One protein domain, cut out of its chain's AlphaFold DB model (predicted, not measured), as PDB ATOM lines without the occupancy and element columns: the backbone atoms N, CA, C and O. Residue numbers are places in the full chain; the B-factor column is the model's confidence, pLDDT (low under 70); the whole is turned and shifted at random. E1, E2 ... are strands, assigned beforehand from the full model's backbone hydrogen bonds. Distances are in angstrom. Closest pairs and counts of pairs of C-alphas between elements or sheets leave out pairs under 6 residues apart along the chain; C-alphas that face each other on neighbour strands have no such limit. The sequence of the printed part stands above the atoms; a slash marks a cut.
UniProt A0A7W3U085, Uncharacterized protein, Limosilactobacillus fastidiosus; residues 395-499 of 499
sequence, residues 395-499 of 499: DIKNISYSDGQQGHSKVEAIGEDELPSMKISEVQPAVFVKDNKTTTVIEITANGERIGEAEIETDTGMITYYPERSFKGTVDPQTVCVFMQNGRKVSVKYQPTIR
ATOM      1  N   ASP A 395     -53.327   4.857 -60.918       71.94
ATOM      2  CA  ASP A 395     -53.823   4.825 -59.544       71.94
ATOM      3  C   ASP A 395     -52.672   4.475 -58.581       71.94
ATOM      4  O   ASP A 395     -51.582   4.087 -59.017       71.94
ATOM      5  N   ILE A 396     -52.891   4.611 -57.273       73.88
ATOM      6  CA  ILE A 396     -51.926   4.188 -56.252       73.88
ATOM      7  C   ILE A 396     -52.442   2.930 -55.562       73.88
ATOM      8  O   ILE A 396     -53.403   2.958 -54.791       73.88
ATOM      9  N   LYS A 397     -51.719   1.828 -55.750       75.44
ATOM     10  CA  LYS A 397     -51.868   0.635 -54.923       75.44
ATOM     11  C   LYS A 397     -51.169   0.873 -53.585       75.44
ATOM     12  O   LYS A 397     -49.984   1.195 -53.570       75.44
ATOM     13  N   ASN A 398     -51.876   0.680 -52.472       75.19
ATOM     14  CA  ASN A 398     -51.253   0.570 -51.151       75.19
ATOM     15  C   ASN A 398     -51.118  -0.911 -50.762       75.19
ATOM     16  O   ASN A 398     -52.047  -1.694 -50.969       75.19
ATOM     17  N   ILE A 399     -49.972  -1.292 -50.200       72.38
ATOM     18  CA  ILE A 399     -49.731  -2.618 -49.624       72.38
ATOM     19  C   ILE A 399     -49.232  -2.426 -48.190       72.38
ATOM     20  O   ILE A 399     -48.083  -2.040 -47.992       72.38
ATOM     21  N   SER A 400     -50.079  -2.693 -47.194       69.75
ATOM     22  CA  SER A 400     -49.715  -2.618 -45.770       69.75
ATOM     23  C   SER A 400     -49.156  -3.947 -45.250       69.75
ATOM     24  O   SER A 400     -49.709  -5.010 -45.538       69.75
ATOM     25  N   TYR A 401     -48.092  -3.888 -44.448       68.00
ATOM     26  CA  TYR A 401     -47.464  -5.041 -43.794       68.00
ATOM     27  C   TYR A 401     -46.899  -4.659 -42.413       68.00
ATOM     28  O   TYR A 401     -46.827  -3.488 -42.050       68.00
ATOM     29  N   SER A 402     -46.563  -5.662 -41.606       58.50
ATOM     30  CA  SER A 402     -46.139  -5.504 -40.209       58.50
ATOM     31  C   SER A 402     -45.002  -6.473 -39.905       58.50
ATOM     32  O   SER A 402     -45.177  -7.677 -40.101       58.50
ATOM     33  N   ASP A 403     -43.875  -5.967 -39.414       51.88
ATOM     34  CA  ASP A 403     -42.643  -6.728 -39.163       51.88
ATOM     35  C   ASP A 403     -42.133  -6.636 -37.708       51.88
ATOM     36  O   ASP A 403     -41.226  -7.377 -37.329       51.88
ATOM     37  N   GLY A 404     -42.747  -5.805 -36.858       57.88
ATOM     38  CA  GLY A 404     -42.361  -5.678 -35.453       57.88
ATOM     39  C   GLY A 404     -43.325  -4.839 -34.612       57.88
ATOM     40  O   GLY A 404     -44.529  -5.086 -34.582       57.88
ATOM     41  N   GLN A 405     -42.778  -3.862 -33.881       57.47
ATOM     42  CA  GLN A 405     -43.563  -2.851 -33.152       57.47
ATOM     43  C   GLN A 405     -43.972  -1.660 -34.034       57.47
ATOM     44  O   GLN A 405     -44.828  -0.876 -33.632       57.47
ATOM     45  N   GLN A 406     -43.363  -1.520 -35.215       66.44
ATOM     46  CA  GLN A 406     -43.689  -0.494 -36.203       66.44
ATOM     47  C   GLN A 406     -44.640  -1.071 -37.258       66.44
ATOM     48  O   GLN A 406     -44.667  -2.275 -37.521       66.44
ATOM     49  N   GLY A 407     -45.473  -0.198 -37.822       76.00
ATOM     50  CA  GLY A 407     -46.289  -0.528 -38.987       76.00
ATOM     51  C   GLY A 407     -45.567  -0.098 -40.256       76.00
ATOM     52  O   GLY A 407     -44.866   0.911 -40.240       76.00
ATOM     53  N   HIS A 408     -45.789  -0.806 -41.362       82.69
ATOM     54  CA  HIS A 408     -45.252  -0.426 -42.664       82.69
ATOM     55  C   HIS A 408     -46.331  -0.448 -43.751       82.69
ATOM     56  O   HIS A 408     -47.363  -1.124 -43.674       82.69
ATOM     57  N   SER A 409     -46.127   0.337 -44.798       83.12
ATOM     58  CA  SER A 409     -46.886   0.242 -46.042       83.12
ATOM     59  C   SER A 409     -46.014   0.650 -47.215       83.12
ATOM     60  O   SER A 409     -45.039   1.369 -47.037       83.12
ATOM     61  N   LYS A 410     -46.390   0.251 -48.425       83.62
ATOM     62  CA  LYS A 410     -45.789   0.764 -49.655       83.62
ATOM     63  C   LYS A 410     -46.864   1.314 -50.582       83.62
ATOM     64  O   LYS A 410     -47.902   0.673 -50.752       83.62
ATOM     65  N   VAL A 411     -46.611   2.478 -51.175       80.94
ATOM     66  CA  VAL A 411     -47.406   3.036 -52.275       80.94
ATOM     67  C   VAL A 411     -46.726   2.763 -53.617       80.94
ATOM     68  O   VAL A 411     -45.540   3.023 -53.792       80.94
ATOM     69  N   GLU A 412     -47.479   2.238 -54.582       76.25
ATOM     70  CA  GLU A 412     -46.986   1.927 -55.928       76.25
ATOM     71  C   GLU A 412     -47.917   2.527 -56.987       76.25
ATOM     72  O   GLU A 412     -49.124   2.279 -56.972       76.25
ATOM     73  N   ALA A 413     -47.359   3.305 -57.924       73.19
ATOM     74  CA  ALA A 413     -48.108   3.858 -59.050       73.19
ATOM     75  C   ALA A 413     -48.336   2.776 -60.121       73.19
ATOM     76  O   ALA A 413     -47.404   2.354 -60.815       73.19
ATOM     77  N   ILE A 414     -49.587   2.333 -60.253       70.75
ATOM     78  CA  ILE A 414     -50.013   1.282 -61.183       70.75
ATOM     79  C   ILE A 414     -50.859   1.868 -62.315       70.75
ATOM     80  O   ILE A 414     -51.643   2.793 -62.098       70.75
ATOM     81  N   GLY A 415     -50.679   1.351 -63.530       63.75
ATOM     82  CA  GLY A 415     -51.585   1.625 -64.645       63.75
ATOM     83  C   GLY A 415     -52.812   0.711 -64.598       63.75
ATOM     84  O   GLY A 415     -52.799  -0.323 -63.929       63.75
ATOM     85  N   GLU A 416     -53.859   1.086 -65.327       63.62
ATOM     86  CA  GLU A 416     -54.938   0.157 -65.687       63.62
ATOM     87  C   GLU A 416     -54.439  -0.884 -66.716       63.62
ATOM     88  O   GLU A 416     -53.504  -0.600 -67.464       63.62
ATOM     89  N   ASP A 417     -55.042  -2.079 -66.690       48.91
ATOM     90  CA  ASP A 417     -54.867  -3.271 -67.546       48.91
ATOM     91  C   ASP A 417     -53.595  -3.393 -68.419       48.91
ATOM     92  O   ASP A 417     -53.385  -2.677 -69.395       48.91
ATOM     93  N   GLU A 418     -52.774  -4.403 -68.101       47.19
ATOM     94  CA  GLU A 418     -51.527  -4.806 -68.791       47.19
ATOM     95  C   GLU A 418     -50.387  -3.767 -68.837       47.19
ATOM     96  O   GLU A 418     -49.256  -4.116 -69.185       47.19
ATOM     97  N   LEU A 419     -50.620  -2.510 -68.451       53.75
ATOM     98  CA  LEU A 419     -49.580  -1.481 -68.447       53.75
ATOM     99  C   LEU A 419     -48.596  -1.658 -67.270       53.75
ATOM    100  O   LEU A 419     -49.018  -1.885 -66.133       53.75
ATOM    101  N   PRO A 420     -47.273  -1.519 -67.497       55.66
ATOM    102  CA  PRO A 420     -46.281  -1.681 -66.441       55.66
ATOM    103  C   PRO A 420     -46.400  -0.577 -65.383       55.66
ATOM    104  O   PRO A 420     -46.688   0.584 -65.695       55.66
ATOM    105  N   SER A 421     -46.113  -0.930 -64.126       62.50
ATOM    106  CA  SER A 421     -45.940   0.051 -63.054       62.50
ATOM    107  C   SER A 421     -44.802   1.009 -63.400       62.50
ATOM    108  O   SER A 421     -43.772   0.620 -63.959       62.50
ATOM    109  N   MET A 422     -45.002   2.291 -63.107       63.84
ATOM    110  CA  MET A 422     -44.072   3.329 -63.537       63.84
ATOM    111  C   MET A 422     -43.151   3.745 -62.400       63.84
ATOM    112  O   MET A 422     -43.579   3.882 -61.253       63.84
ATOM    113  N   LYS A 423     -41.878   3.982 -62.732       67.31
ATOM    114  CA  LYS A 423     -40.906   4.476 -61.764       67.31
ATOM    115  C   LYS A 423     -41.361   5.799 -61.149       67.31
ATOM    116  O   LYS A 423     -41.700   6.759 -61.845       67.31
ATOM    117  N   ILE A 424     -41.294   5.811 -59.828       69.94
ATOM    118  CA  ILE A 424     -41.192   6.975 -58.952       69.94
ATOM    119  C   ILE A 424     -40.020   7.851 -59.468       69.94
ATOM    120  O   ILE A 424     -38.977   7.325 -59.854       69.94
ATOM    121  N   SER A 425     -40.228   9.166 -59.621       67.00
ATOM    122  CA  SER A 425     -39.300  10.061 -60.341       67.00
ATOM    123  C   SER A 425     -37.963  10.280 -59.622       67.00
ATOM    124  O   SER A 425     -37.940  10.751 -58.497       67.00
ATOM    125  N   GLU A 426     -36.835  10.097 -60.307       63.28
ATOM    126  CA  GLU A 426     -35.480  10.294 -59.748       63.28
ATOM    127  C   GLU A 426     -35.176  11.743 -59.272       63.28
ATOM    128  O   GLU A 426     -34.102  11.997 -58.737       63.28
ATOM    129  N   VAL A 427     -36.104  12.701 -59.449       58.19
ATOM    130  CA  VAL A 427     -35.930  14.127 -59.095       58.19
ATOM    131  C   VAL A 427     -36.607  14.537 -57.773       58.19
ATOM    132  O   VAL A 427     -36.024  15.350 -57.066       58.19
ATOM    133  N   GLN A 428     -37.799  14.008 -57.440       61.81
ATOM    134  CA  GLN A 428     -38.371  13.856 -56.075       61.81
ATOM    135  C   GLN A 428     -39.876  13.485 -56.126       61.81
ATOM    136  O   GLN A 428     -40.598  14.130 -56.894       61.81
ATOM    137  N   PRO A 429     -40.376  12.454 -55.391       70.38
ATOM    138  CA  PRO A 429     -41.406  11.645 -56.048       70.38
ATOM    139  C   PRO A 429     -42.518  10.934 -55.244       70.38
ATOM    140  O   PRO A 429     -43.447  10.445 -55.881       70.38
ATOM    141  N   ALA A 430     -42.517  10.891 -53.912       83.88
ATOM    142  CA  ALA A 430     -43.636  10.388 -53.108       83.88
ATOM    143  C   ALA A 430     -43.717  11.175 -51.793       83.88
ATOM    144  O   ALA A 430     -42.715  11.317 -51.096       83.88
ATOM    145  N   VAL A 431     -44.890  11.738 -51.487       91.50
ATOM    146  CA  VAL A 431     -45.105  12.665 -50.359       91.50
ATOM    147  C   VAL A 431     -46.520  12.547 -49.795       91.50
ATOM    148  O   VAL A 431     -47.472  12.290 -50.535       91.50
ATOM    149  N   PHE A 432     -46.695  12.818 -48.503       93.19
ATOM    150  CA  PHE A 432     -48.017  13.068 -47.929       93.19
ATOM    151  C   PHE A 432     -48.557  14.431 -48.370       93.19
ATOM    152  O   PHE A 432     -47.791  15.372 -48.592       93.19
ATOM    153  N   VAL A 433     -49.884  14.559 -48.434       91.44
ATOM    154  CA  VAL A 433     -50.588  15.829 -48.656       91.44
ATOM    155  C   VAL A 433     -51.458  16.148 -47.436       91.44
ATOM    156  O   VAL A 433     -52.464  15.481 -47.196       91.44
ATOM    157  N   LYS A 434     -51.078  17.184 -46.679       89.75
ATOM    158  CA  LYS A 434     -51.803  17.718 -45.509       89.75
ATOM    159  C   LYS A 434     -51.986  19.225 -45.715       89.75
ATOM    160  O   LYS A 434     -51.051  19.906 -46.124       89.75
ATOM    161  N   ASP A 435     -53.201  19.737 -45.525       87.81
ATOM    162  CA  ASP A 435     -53.550  21.164 -45.672       87.81
ATOM    163  C   ASP A 435     -53.098  21.808 -47.005       87.81
ATOM    164  O   ASP A 435     -52.583  22.926 -47.048       87.81
ATOM    165  N   ASN A 436     -53.277  21.071 -48.111       83.94
ATOM    166  CA  ASN A 436     -52.820  21.408 -49.471       83.94
ATOM    167  C   ASN A 436     -51.296  21.624 -49.622       83.94
ATOM    168  O   ASN A 436     -50.849  22.190 -50.620       83.94
ATOM    169  N   LYS A 437     -50.491  21.148 -48.665       87.88
ATOM    170  CA  LYS A 437     -49.022  21.153 -48.699       87.88
ATOM    171  C   LYS A 437     -48.477  19.729 -48.751       87.88
ATOM    172  O   LYS A 437     -49.088  18.797 -48.231       87.88
ATOM    173  N   THR A 438     -47.310  19.577 -49.364       89.81
ATOM    174  CA  THR A 438     -46.561  18.317 -49.429       89.81
ATOM    175  C   THR A 438     -45.578  18.201 -48.266       89.81
ATOM    176  O   THR A 438     -44.878  19.169 -47.971       89.81
ATOM    177  N   THR A 439     -45.486  17.029 -47.636       93.19
ATOM    178  CA  THR A 439     -44.541  16.742 -46.539       93.19
ATOM    179  C   THR A 439     -44.074  15.284 -46.579       93.19
ATOM    180  O   THR A 439     -44.789  14.420 -47.088       93.19
ATOM    181  N   THR A 440     -42.883  15.001 -46.049       93.31
ATOM    182  CA  THR A 440     -42.376  13.631 -45.852       93.31
ATOM    183  C   THR A 440     -42.819  13.024 -44.522       93.31
ATOM    184  O   THR A 440     -42.876  11.807 -44.414       93.31
ATOM    185  N   VAL A 441     -43.196  13.844 -43.533       94.31
ATOM    186  CA  VAL A 441     -43.667  13.388 -42.213       94.31
ATOM    187  C   VAL A 441     -45.043  13.975 -41.905       94.31
ATOM    188  O   VAL A 441     -45.292  15.158 -42.162       94.31
ATOM    189  N   ILE A 442     -45.933  13.158 -41.337       94.69
ATOM    190  CA  ILE A 442     -47.212  13.584 -40.753       94.69
ATOM    191  C   ILE A 442     -47.413  12.994 -39.357       94.69
ATOM    192  O   ILE A 442     -47.063  11.850 -39.088       94.69
ATOM    193  N   GLU A 443     -48.081  13.748 -38.488       93.81
ATOM    194  CA  GLU A 443     -48.772  13.172 -37.331       93.81
ATOM    195  C   GLU A 443     -49.866  12.216 -37.818       93.81
ATOM    196  O   GLU A 443     -50.609  12.547 -38.750       93.81
ATOM    197  N   ILE A 444     -50.007  11.073 -37.152       91.69
ATOM    198  CA  ILE A 444     -51.097  10.129 -37.386       91.69
ATOM    199  C   ILE A 444     -52.094  10.168 -36.228       91.69
ATOM    200  O   ILE A 444     -51.724  10.188 -35.050       91.69
ATOM    201  N   THR A 445     -53.378  10.182 -36.576       92.88
ATOM    202  CA  THR A 445     -54.493  10.198 -35.626       92.88
ATOM    203  C   THR A 445     -55.376   8.963 -35.789       92.88
ATOM    204  O   THR A 445     -55.332   8.303 -36.826       92.88
ATOM    205  N   ALA A 446     -56.179   8.638 -34.779       90.56
ATOM    206  CA  ALA A 446     -57.309   7.719 -34.906       90.56
ATOM    207  C   ALA A 446     -58.517   8.299 -34.164       90.56
ATOM    208  O   ALA A 446     -58.428   8.607 -32.975       90.56
ATOM    209  N   ASN A 447     -59.642   8.463 -34.863       89.38
ATOM    210  CA  ASN A 447     -60.816   9.205 -34.389       89.38
ATOM    211  C   ASN A 447     -60.484  10.649 -33.943       89.38
ATOM    212  O   ASN A 447     -61.161  11.206 -33.080       89.38
ATOM    213  N   GLY A 448     -59.435  11.254 -34.511       89.69
ATOM    214  CA  GLY A 448     -58.944  12.588 -34.154       89.69
ATOM    215  C   GLY A 448     -57.948  12.661 -32.984       89.69
ATOM    216  O   GLY A 448     -57.358  13.720 -32.786       89.69
ATOM    217  N   GLU A 449     -57.691  11.580 -32.237       91.12
ATOM    218  CA  GLU A 449     -56.613  11.558 -31.230       91.12
ATOM    219  C   GLU A 449     -55.254  11.258 -31.877       91.12
ATOM    220  O   GLU A 449     -55.148  10.297 -32.638       91.12
ATOM    221  N   ARG A 450     -54.195  12.019 -31.549       92.62
ATOM    222  CA  ARG A 450     -52.813  11.733 -31.992       92.62
ATOM    223  C   ARG A 450     -52.322  10.424 -31.364       92.62
ATOM    224  O   ARG A 450     -52.324  10.276 -30.143       92.62
ATOM    225  N   ILE A 451     -51.897   9.491 -32.214       90.69
ATOM    226  CA  ILE A 451     -51.417   8.149 -31.835       90.69
ATOM    227  C   ILE A 451     -49.948   7.907 -32.215       90.69
ATOM    228  O   ILE A 451     -49.394   6.874 -31.843       90.69
ATOM    229  N   GLY A 452     -49.319   8.840 -32.933       91.38
ATOM    230  CA  GLY A 452     -47.906   8.803 -33.310       91.38
ATOM    231  C   GLY A 452     -47.620   9.632 -34.557       91.38
ATOM    232  O   GLY A 452     -48.367  10.562 -34.873       91.38
ATOM    233  N   GLU A 453     -46.579   9.256 -35.295       93.69
ATOM    234  CA  GLU A 453     -46.170   9.879 -36.562       93.69
ATOM    235  C   GLU A 453     -45.959   8.835 -37.672       93.69
ATOM    236  O   GLU A 453     -45.883   7.634 -37.411       93.69
ATOM    237  N   ALA A 454     -45.906   9.278 -38.928       92.62
ATOM    238  CA  ALA A 454     -45.548   8.453 -40.077       92.62
ATOM    239  C   ALA A 454     -44.651   9.226 -41.048       92.62
ATOM    240  O   ALA A 454     -44.901  10.402 -41.328       92.62
ATOM    241  N   GLU A 455     -43.642   8.543 -41.582       93.75
ATOM    242  CA  GLU A 455     -42.670   9.070 -42.541       93.75
ATOM    243  C   GLU A 455     -42.764   8.306 -43.868       93.75
ATOM    244  O   GLU A 455     -42.950   7.088 -43.864       93.75
ATOM    245  N   ILE A 456     -42.652   9.014 -44.998       91.69
ATOM    246  CA  ILE A 456     -42.585   8.430 -46.344       91.69
ATOM    247  C   ILE A 456     -41.180   8.579 -46.939       91.69
ATOM    248  O   ILE A 456     -40.697   9.682 -47.203       91.69
ATOM    249  N   GLU A 457     -40.551   7.435 -47.189       90.38
ATOM    250  CA  GLU A 457     -39.286   7.293 -47.898       90.38
ATOM    251  C   GLU A 457     -39.535   7.571 -49.388       90.38
ATOM    252  O   GLU A 457     -40.226   6.830 -50.096       90.38
ATOM    253  N   THR A 458     -39.073   8.740 -49.838       87.62
ATOM    254  CA  THR A 458     -39.668   9.385 -51.017       87.62
ATOM    255  C   THR A 458     -39.401   8.640 -52.327       87.62
ATOM    256  O   THR A 458     -40.252   8.658 -53.210       87.62
ATOM    257  N   ASP A 459     -38.252   7.972 -52.452       83.25
ATOM    258  CA  ASP A 459     -37.752   7.272 -53.642       83.25
ATOM    259  C   ASP A 459     -38.257   5.826 -53.778       83.25
ATOM    260  O   ASP A 459     -38.377   5.315 -54.895       83.25
ATOM    261  N   THR A 460     -38.605   5.172 -52.668       83.38
ATOM    262  CA  THR A 460     -39.167   3.810 -52.666       83.38
ATOM    263  C   THR A 460     -40.695   3.794 -52.601       83.38
ATOM    264  O   THR A 460     -41.319   2.801 -52.993       83.38
ATOM    265  N   GLY A 461     -41.301   4.874 -52.090       84.44
ATOM    266  CA  GLY A 461     -42.713   4.912 -51.715       84.44
ATOM    267  C   GLY A 461     -43.027   4.079 -50.466       84.44
ATOM    268  O   GLY A 461     -44.194   3.755 -50.235       84.44
ATOM    269  N   MET A 462     -42.019   3.681 -49.680       88.00
ATOM    270  CA  MET A 462     -42.227   3.010 -48.399       88.00
ATOM    271  C   MET A 462     -42.651   4.024 -47.334       88.00
ATOM    272  O   MET A 462     -42.175   5.152 -47.292       88.00
ATOM    273  N   ILE A 463     -43.573   3.617 -46.470       90.00
ATOM    274  CA  ILE A 463     -44.127   4.417 -45.384       90.00
ATOM    275  C   ILE A 463     -43.936   3.643 -44.087       90.00
ATOM    276  O   ILE A 463     -44.423   2.514 -43.971       90.00
ATOM    277  N   THR A 464     -43.271   4.261 -43.118       90.25
ATOM    278  CA  THR A 464     -43.069   3.713 -41.772       90.25
ATOM    279  C   THR A 464     -43.944   4.471 -40.784       90.25
ATOM    280  O   THR A 464     -44.003   5.699 -40.812       90.25
ATOM    281  N   TYR A 465     -44.635   3.739 -39.911       89.69
ATOM    282  CA  TYR A 465     -45.530   4.288 -38.896       89.69
ATOM    283  C   TYR A 465     -44.909   4.075 -37.511       89.69
ATOM    284  O   TYR A 465     -44.640   2.940 -37.109       89.69
ATOM    285  N   TYR A 466     -44.737   5.174 -36.779       89.12
ATOM    286  CA  TYR A 466     -44.137   5.262 -35.451       89.12
ATOM    287  C   TYR A 466     -45.222   5.583 -34.404       89.12
ATOM    288  O   TYR A 466     -45.416   6.751 -34.052       89.12
ATOM    289  N   PRO A 467     -45.989   4.585 -33.919       85.69
ATOM    290  CA  PRO A 467     -47.010   4.816 -32.905       85.69
ATOM    291  C   PRO A 467     -46.379   5.066 -31.521       85.69
ATOM    292  O   PRO A 467     -45.507   4.326 -31.074       85.69
ATOM    293  N   GLU A 468     -46.862   6.080 -30.799       82.81
ATOM    294  CA  GLU A 468     -46.408   6.448 -29.439       82.81
ATOM    295  C   GLU A 468     -46.960   5.526 -28.334       82.81
ATOM    296  O   GLU A 468     -46.637   5.655 -27.153       82.81
ATOM    297  N   ARG A 469     -47.833   4.593 -28.713       71.75
ATOM    298  CA  ARG A 469     -48.428   3.552 -27.868       71.75
ATOM    299  C   ARG A 469     -48.295   2.225 -28.616       71.75
ATOM    300  O   ARG A 469     -48.065   2.223 -29.821       71.75
ATOM    301  N   SER A 470     -48.549   1.089 -27.967       72.94
ATOM    302  CA  SER A 470     -48.703  -0.213 -28.653       72.94
ATOM    303  C   SER A 470     -50.024  -0.301 -29.446       72.94
ATOM    304  O   SER A 470     -50.802  -1.241 -29.285       72.94
ATOM    305  N   PHE A 471     -50.320   0.725 -30.246       80.12
ATOM    306  CA  PHE A 471     -51.553   0.891 -30.998       80.12
ATOM    307  C   PHE A 471     -51.632  -0.136 -32.129       80.12
ATOM    308  O   PHE A 471     -50.748  -0.219 -32.979       80.12
ATOM    309  N   LYS A 472     -52.731  -0.888 -32.147       82.56
ATOM    310  CA  LYS A 472     -53.109  -1.816 -33.213       82.56
ATOM    311  C   LYS A 472     -54.542  -1.479 -33.600       82.56
ATOM    312  O   LYS A 472     -55.423  -1.474 -32.742       82.56
ATOM    313  N   GLY A 473     -54.766  -1.140 -34.862       83.00
ATOM    314  CA  GLY A 473     -56.026  -0.577 -35.330       83.00
ATOM    315  C   GLY A 473     -55.878   0.268 -36.590       83.00
ATOM    316  O   GLY A 473     -54.787   0.452 -37.133       83.00
ATOM    317  N   THR A 474     -57.010   0.765 -37.074       86.94
ATOM    318  CA  THR A 474     -57.097   1.621 -38.260       86.94
ATOM    319  C   THR A 474     -56.898   3.082 -37.865       86.94
ATOM    320  O   THR A 474     -57.505   3.540 -36.898       86.94
ATOM    321  N   VAL A 475     -56.050   3.803 -38.599       88.56
ATOM    322  CA  VAL A 475     -55.787   5.240 -38.379       88.56
ATOM    323  C   VAL A 475     -56.743   6.095 -39.225       88.56
ATOM    324  O   VAL A 475     -57.488   5.565 -40.051       88.56
ATOM    325  N   ASP A 476     -56.754   7.412 -39.050       90.88
ATOM    326  CA  ASP A 476     -57.595   8.311 -39.847       90.88
ATOM    327  C   ASP A 476     -57.086   8.444 -41.305       90.88
ATOM    328  O   ASP A 476     -55.880   8.357 -41.547       90.88
ATOM    329  N   PRO A 477     -57.966   8.649 -42.309       90.81
ATOM    330  CA  PRO A 477     -57.580   8.594 -43.722       90.81
ATOM    331  C   PRO A 477     -56.511   9.613 -44.161       90.81
ATOM    332  O   PRO A 477     -56.724  10.828 -44.117       90.81
ATOM    333  N   GLN A 478     -55.408   9.099 -44.702       90.06
ATOM    334  CA  GLN A 478     -54.235   9.840 -45.166       90.06
ATOM    335  C   GLN A 478     -54.299  10.085 -46.677       90.06
ATOM    336  O   GLN A 478     -54.874   9.286 -47.414       90.06
ATOM    337  N   THR A 479     -53.680  11.169 -47.158       91.12
ATOM    338  CA  THR A 479     -53.526  11.432 -48.601       91.12
ATOM    339  C   THR A 479     -52.050  11.377 -48.975       91.12
ATOM    340  O   THR A 479     -51.240  12.054 -48.345       91.12
ATOM    341  N   VAL A 480     -51.705  10.608 -50.007       89.38
ATOM    342  CA  VAL A 480     -50.345  10.528 -50.568       89.38
ATOM    343  C   VAL A 480     -50.383  10.866 -52.052       89.38
ATOM    344  O   VAL A 480     -51.296  10.457 -52.772       89.38
ATOM    345  N   CYS A 481     -49.386  11.623 -52.502       87.56
ATOM    346  CA  CYS A 481     -49.157  11.991 -53.890       87.56
ATOM    347  C   CYS A 481     -47.841  11.382 -54.384       87.56
ATOM    348  O   CYS A 481     -46.807  11.535 -53.735       87.56
ATOM    349  N   VAL A 482     -47.879  10.735 -55.549       84.25
ATOM    350  CA  VAL A 482     -46.713  10.149 -56.223       84.25
ATOM    351  C   VAL A 482     -46.475  10.882 -57.542       84.25
ATOM    352  O   VAL A 482     -47.380  10.966 -58.374       84.25
ATOM    353  N   PHE A 483     -45.263  11.401 -57.741       79.69
ATOM    354  CA  PHE A 483     -44.783  11.954 -59.006       79.69
ATOM    355  C   PHE A 483     -43.959  10.892 -59.742       79.69
ATOM    356  O   PHE A 483     -42.867  10.497 -59.328       79.69
ATOM    357  N   MET A 484     -44.499  10.428 -60.862       70.19
ATOM    358  CA  MET A 484     -43.873   9.457 -61.752       70.19
ATOM    359  C   MET A 484     -42.772  10.118 -62.596       70.19
ATOM    360  O   MET A 484     -42.833  11.312 -62.892       70.19
ATOM    361  N   GLN A 485     -41.783   9.334 -63.039       66.25
ATOM    362  CA  GLN A 485     -40.639   9.794 -63.847       66.25
ATOM    363  C   GLN A 485     -41.059  10.521 -65.140       66.25
ATOM    364  O   GLN A 485     -40.335  11.379 -65.639       66.25
ATOM    365  N   ASN A 486     -42.263  10.250 -65.649       58.75
ATOM    366  CA  ASN A 486     -42.861  10.941 -66.791       58.75
ATOM    367  C   ASN A 486     -43.607  12.252 -66.408       58.75
ATOM    368  O   ASN A 486     -44.507  12.701 -67.118       58.75
ATOM    369  N   GLY A 487     -43.287  12.867 -65.265       63.62
ATOM    370  CA  GLY A 487     -43.834  14.161 -64.834       63.62
ATOM    371  C   GLY A 487     -45.333  14.160 -64.506       63.62
ATOM    372  O   GLY A 487     -45.932  15.226 -64.361       63.62
ATOM    373  N   ARG A 488     -45.966  12.985 -64.406       67.50
ATOM    374  CA  ARG A 488     -47.362  12.851 -63.976       67.50
ATOM    375  C   ARG A 488     -47.418  12.718 -62.462       67.50
ATOM    376  O   ARG A 488     -46.662  11.941 -61.888       67.50
ATOM    377  N   LYS A 489     -48.349  13.431 -61.830       77.56
ATOM    378  CA  LYS A 489     -48.714  13.216 -60.427       77.56
ATOM    379  C   LYS A 489     -50.004  12.399 -60.354       77.56
ATOM    380  O   LYS A 489     -50.918  12.624 -61.145       77.56
ATOM    381  N   VAL A 490     -50.081  11.488 -59.397       77.00
ATOM    382  CA  VAL A 490     -51.315  10.816 -58.970       77.00
ATOM    383  C   VAL A 490     -51.461  11.018 -57.464       77.00
ATOM    384  O   VAL A 490     -50.459  11.145 -56.761       77.00
ATOM    385  N   SER A 491     -52.685  11.103 -56.952       84.75
ATOM    386  CA  SER A 491     -52.938  11.240 -55.516       84.75
ATOM    387  C   SER A 491     -54.075  10.327 -55.093       84.75
ATOM    388  O   SER A 491     -55.116  10.308 -55.743       84.75
ATOM    389  N   VAL A 492     -53.886   9.608 -53.988       82.31
ATOM    390  CA  VAL A 492     -54.904   8.731 -53.402       82.31
ATOM    391  C   VAL A 492     -55.131   9.113 -51.950       82.31
ATOM    392  O   VAL A 492     -54.194   9.489 -51.240       82.31
ATOM    393  N   LYS A 493     -56.378   8.974 -51.502       86.81
ATOM    394  CA  LYS A 493     -56.735   8.999 -50.087       86.81
ATOM    395  C   LYS A 493     -57.016   7.566 -49.642       86.81
ATOM    396  O   LYS A 493     -57.927   6.937 -50.169       86.81
ATOM    397  N   TYR A 494     -56.230   7.054 -48.701       81.62
ATOM    398  CA  TYR A 494     -56.321   5.681 -48.197       81.62
ATOM    399  C   TYR A 494     -56.354   5.673 -46.665       81.62
ATOM    400  O   TYR A 494     -56.099   6.690 -46.021       81.62
ATOM    401  N   GLN A 495     -56.686   4.530 -46.068       85.56
ATOM    402  CA  GLN A 495     -56.806   4.397 -44.619       85.56
ATOM    403  C   GLN A 495     -56.037   3.152 -44.140       85.56
ATOM    404  O   GLN A 495     -56.532   2.040 -44.319       85.56
ATOM    405  N   PRO A 496     -54.810   3.301 -43.603       81.06
ATOM    406  CA  PRO A 496     -53.991   2.163 -43.197       81.06
ATOM    407  C   PRO A 496     -54.411   1.580 -41.837       81.06
ATOM    408  O   PRO A 496     -54.968   2.266 -40.977       81.06
ATOM    409  N   THR A 497     -54.085   0.302 -41.633       81.31
ATOM    410  CA  THR A 497     -54.290  -0.428 -40.372       81.31
ATOM    411  C   THR A 497     -52.951  -0.943 -39.854       81.31
ATOM    412  O   THR A 497     -52.318  -1.779 -40.498       81.31
ATOM    413  N   ILE A 498     -52.544  -0.473 -38.674       79.50
ATOM    414  CA  ILE A 498     -51.376  -0.972 -37.936       79.50
ATOM    415  C   ILE A 498     -51.802  -2.264 -37.217       79.50
ATOM    416  O   ILE A 498     -52.889  -2.313 -36.637       79.50
ATOM    417  N   ARG A 499     -50.993  -3.328 -37.301       72.00
ATOM    418  CA  ARG A 499     -51.348  -4.694 -36.862       72.00
ATOM    419  C   ARG A 499     -50.518  -5.190 -35.692       72.00
ATOM    420  O   ARG A 499     -49.434  -4.635 -35.429       72.00
TER     421      ARG A 499
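What this domain is: This is residues 395 to 499 of the 499 residues of an uncharacterized protein of Limosilactobacillus fastidiosus (UniProt A0A7W3U085). Two antiparallel sheets lie face to face as a sandwich, and the larger sheet, E1 E2 E7 E6 E5, is curled like part of a barrel. The smaller sheet, E4 E3 E8 E9, covers its concave side; edge strands E1 and E9 come together along one side, and E4 runs on into E5 elsewhere. The 105 printed residues have nine named strands, E1 to E9 in chain order, and no named helix: all strand. The whole is compact, with a radius of gyration of the C-alphas of 13.7 A and spans of 40 by 28 by 20 A.

Where its parts are: E1, residues 395 to 402, begins at C-alpha 395 (-53.823, 4.825, -59.544) and is 23.2 A long. E2, residues 407 to 415, is 26.3 A long. E3 is residues 430 to 434, E4 437 to 439 and E5 441 to 446. E6, residues 449 to 457, is 24.4 A long and bends by 50 degrees at residue 452. E7 is residues 462 to 467, E8 478 to 483, and E9, 489 to 494, ends at C-alpha 494 (-56.321, 5.681, -48.197).

How they stand to each other: E1 and E2 form a hairpin, with N 397 and O 412 2.9 A apart. E2 neighbours E7, N 463 to O 409 at 2.7 A. E5, E6 and E7 form a meander, each strand the antiparallel neighbour of the one before; N 466 to O 453 is 2.8 A, N 454 to O 442 2.8 A. In the other sheet, N 439 to O 432 is 3.0 A for E4 and E3, N 433 to O 479 2.8 A for E3 and E8, and N 478 to O 494 2.8 A for E8 and E9. Between the sheets, the closest C-alphas of E1 and E9 are those of Ile 396 and Val 492, 6.1 A.

The domain as a whole: The printed part has no cut. The link from E2 to E3, 14 residues, is long. Confidence is under 70 at residues 400 to 406, 415 to 428 and 485 to 488.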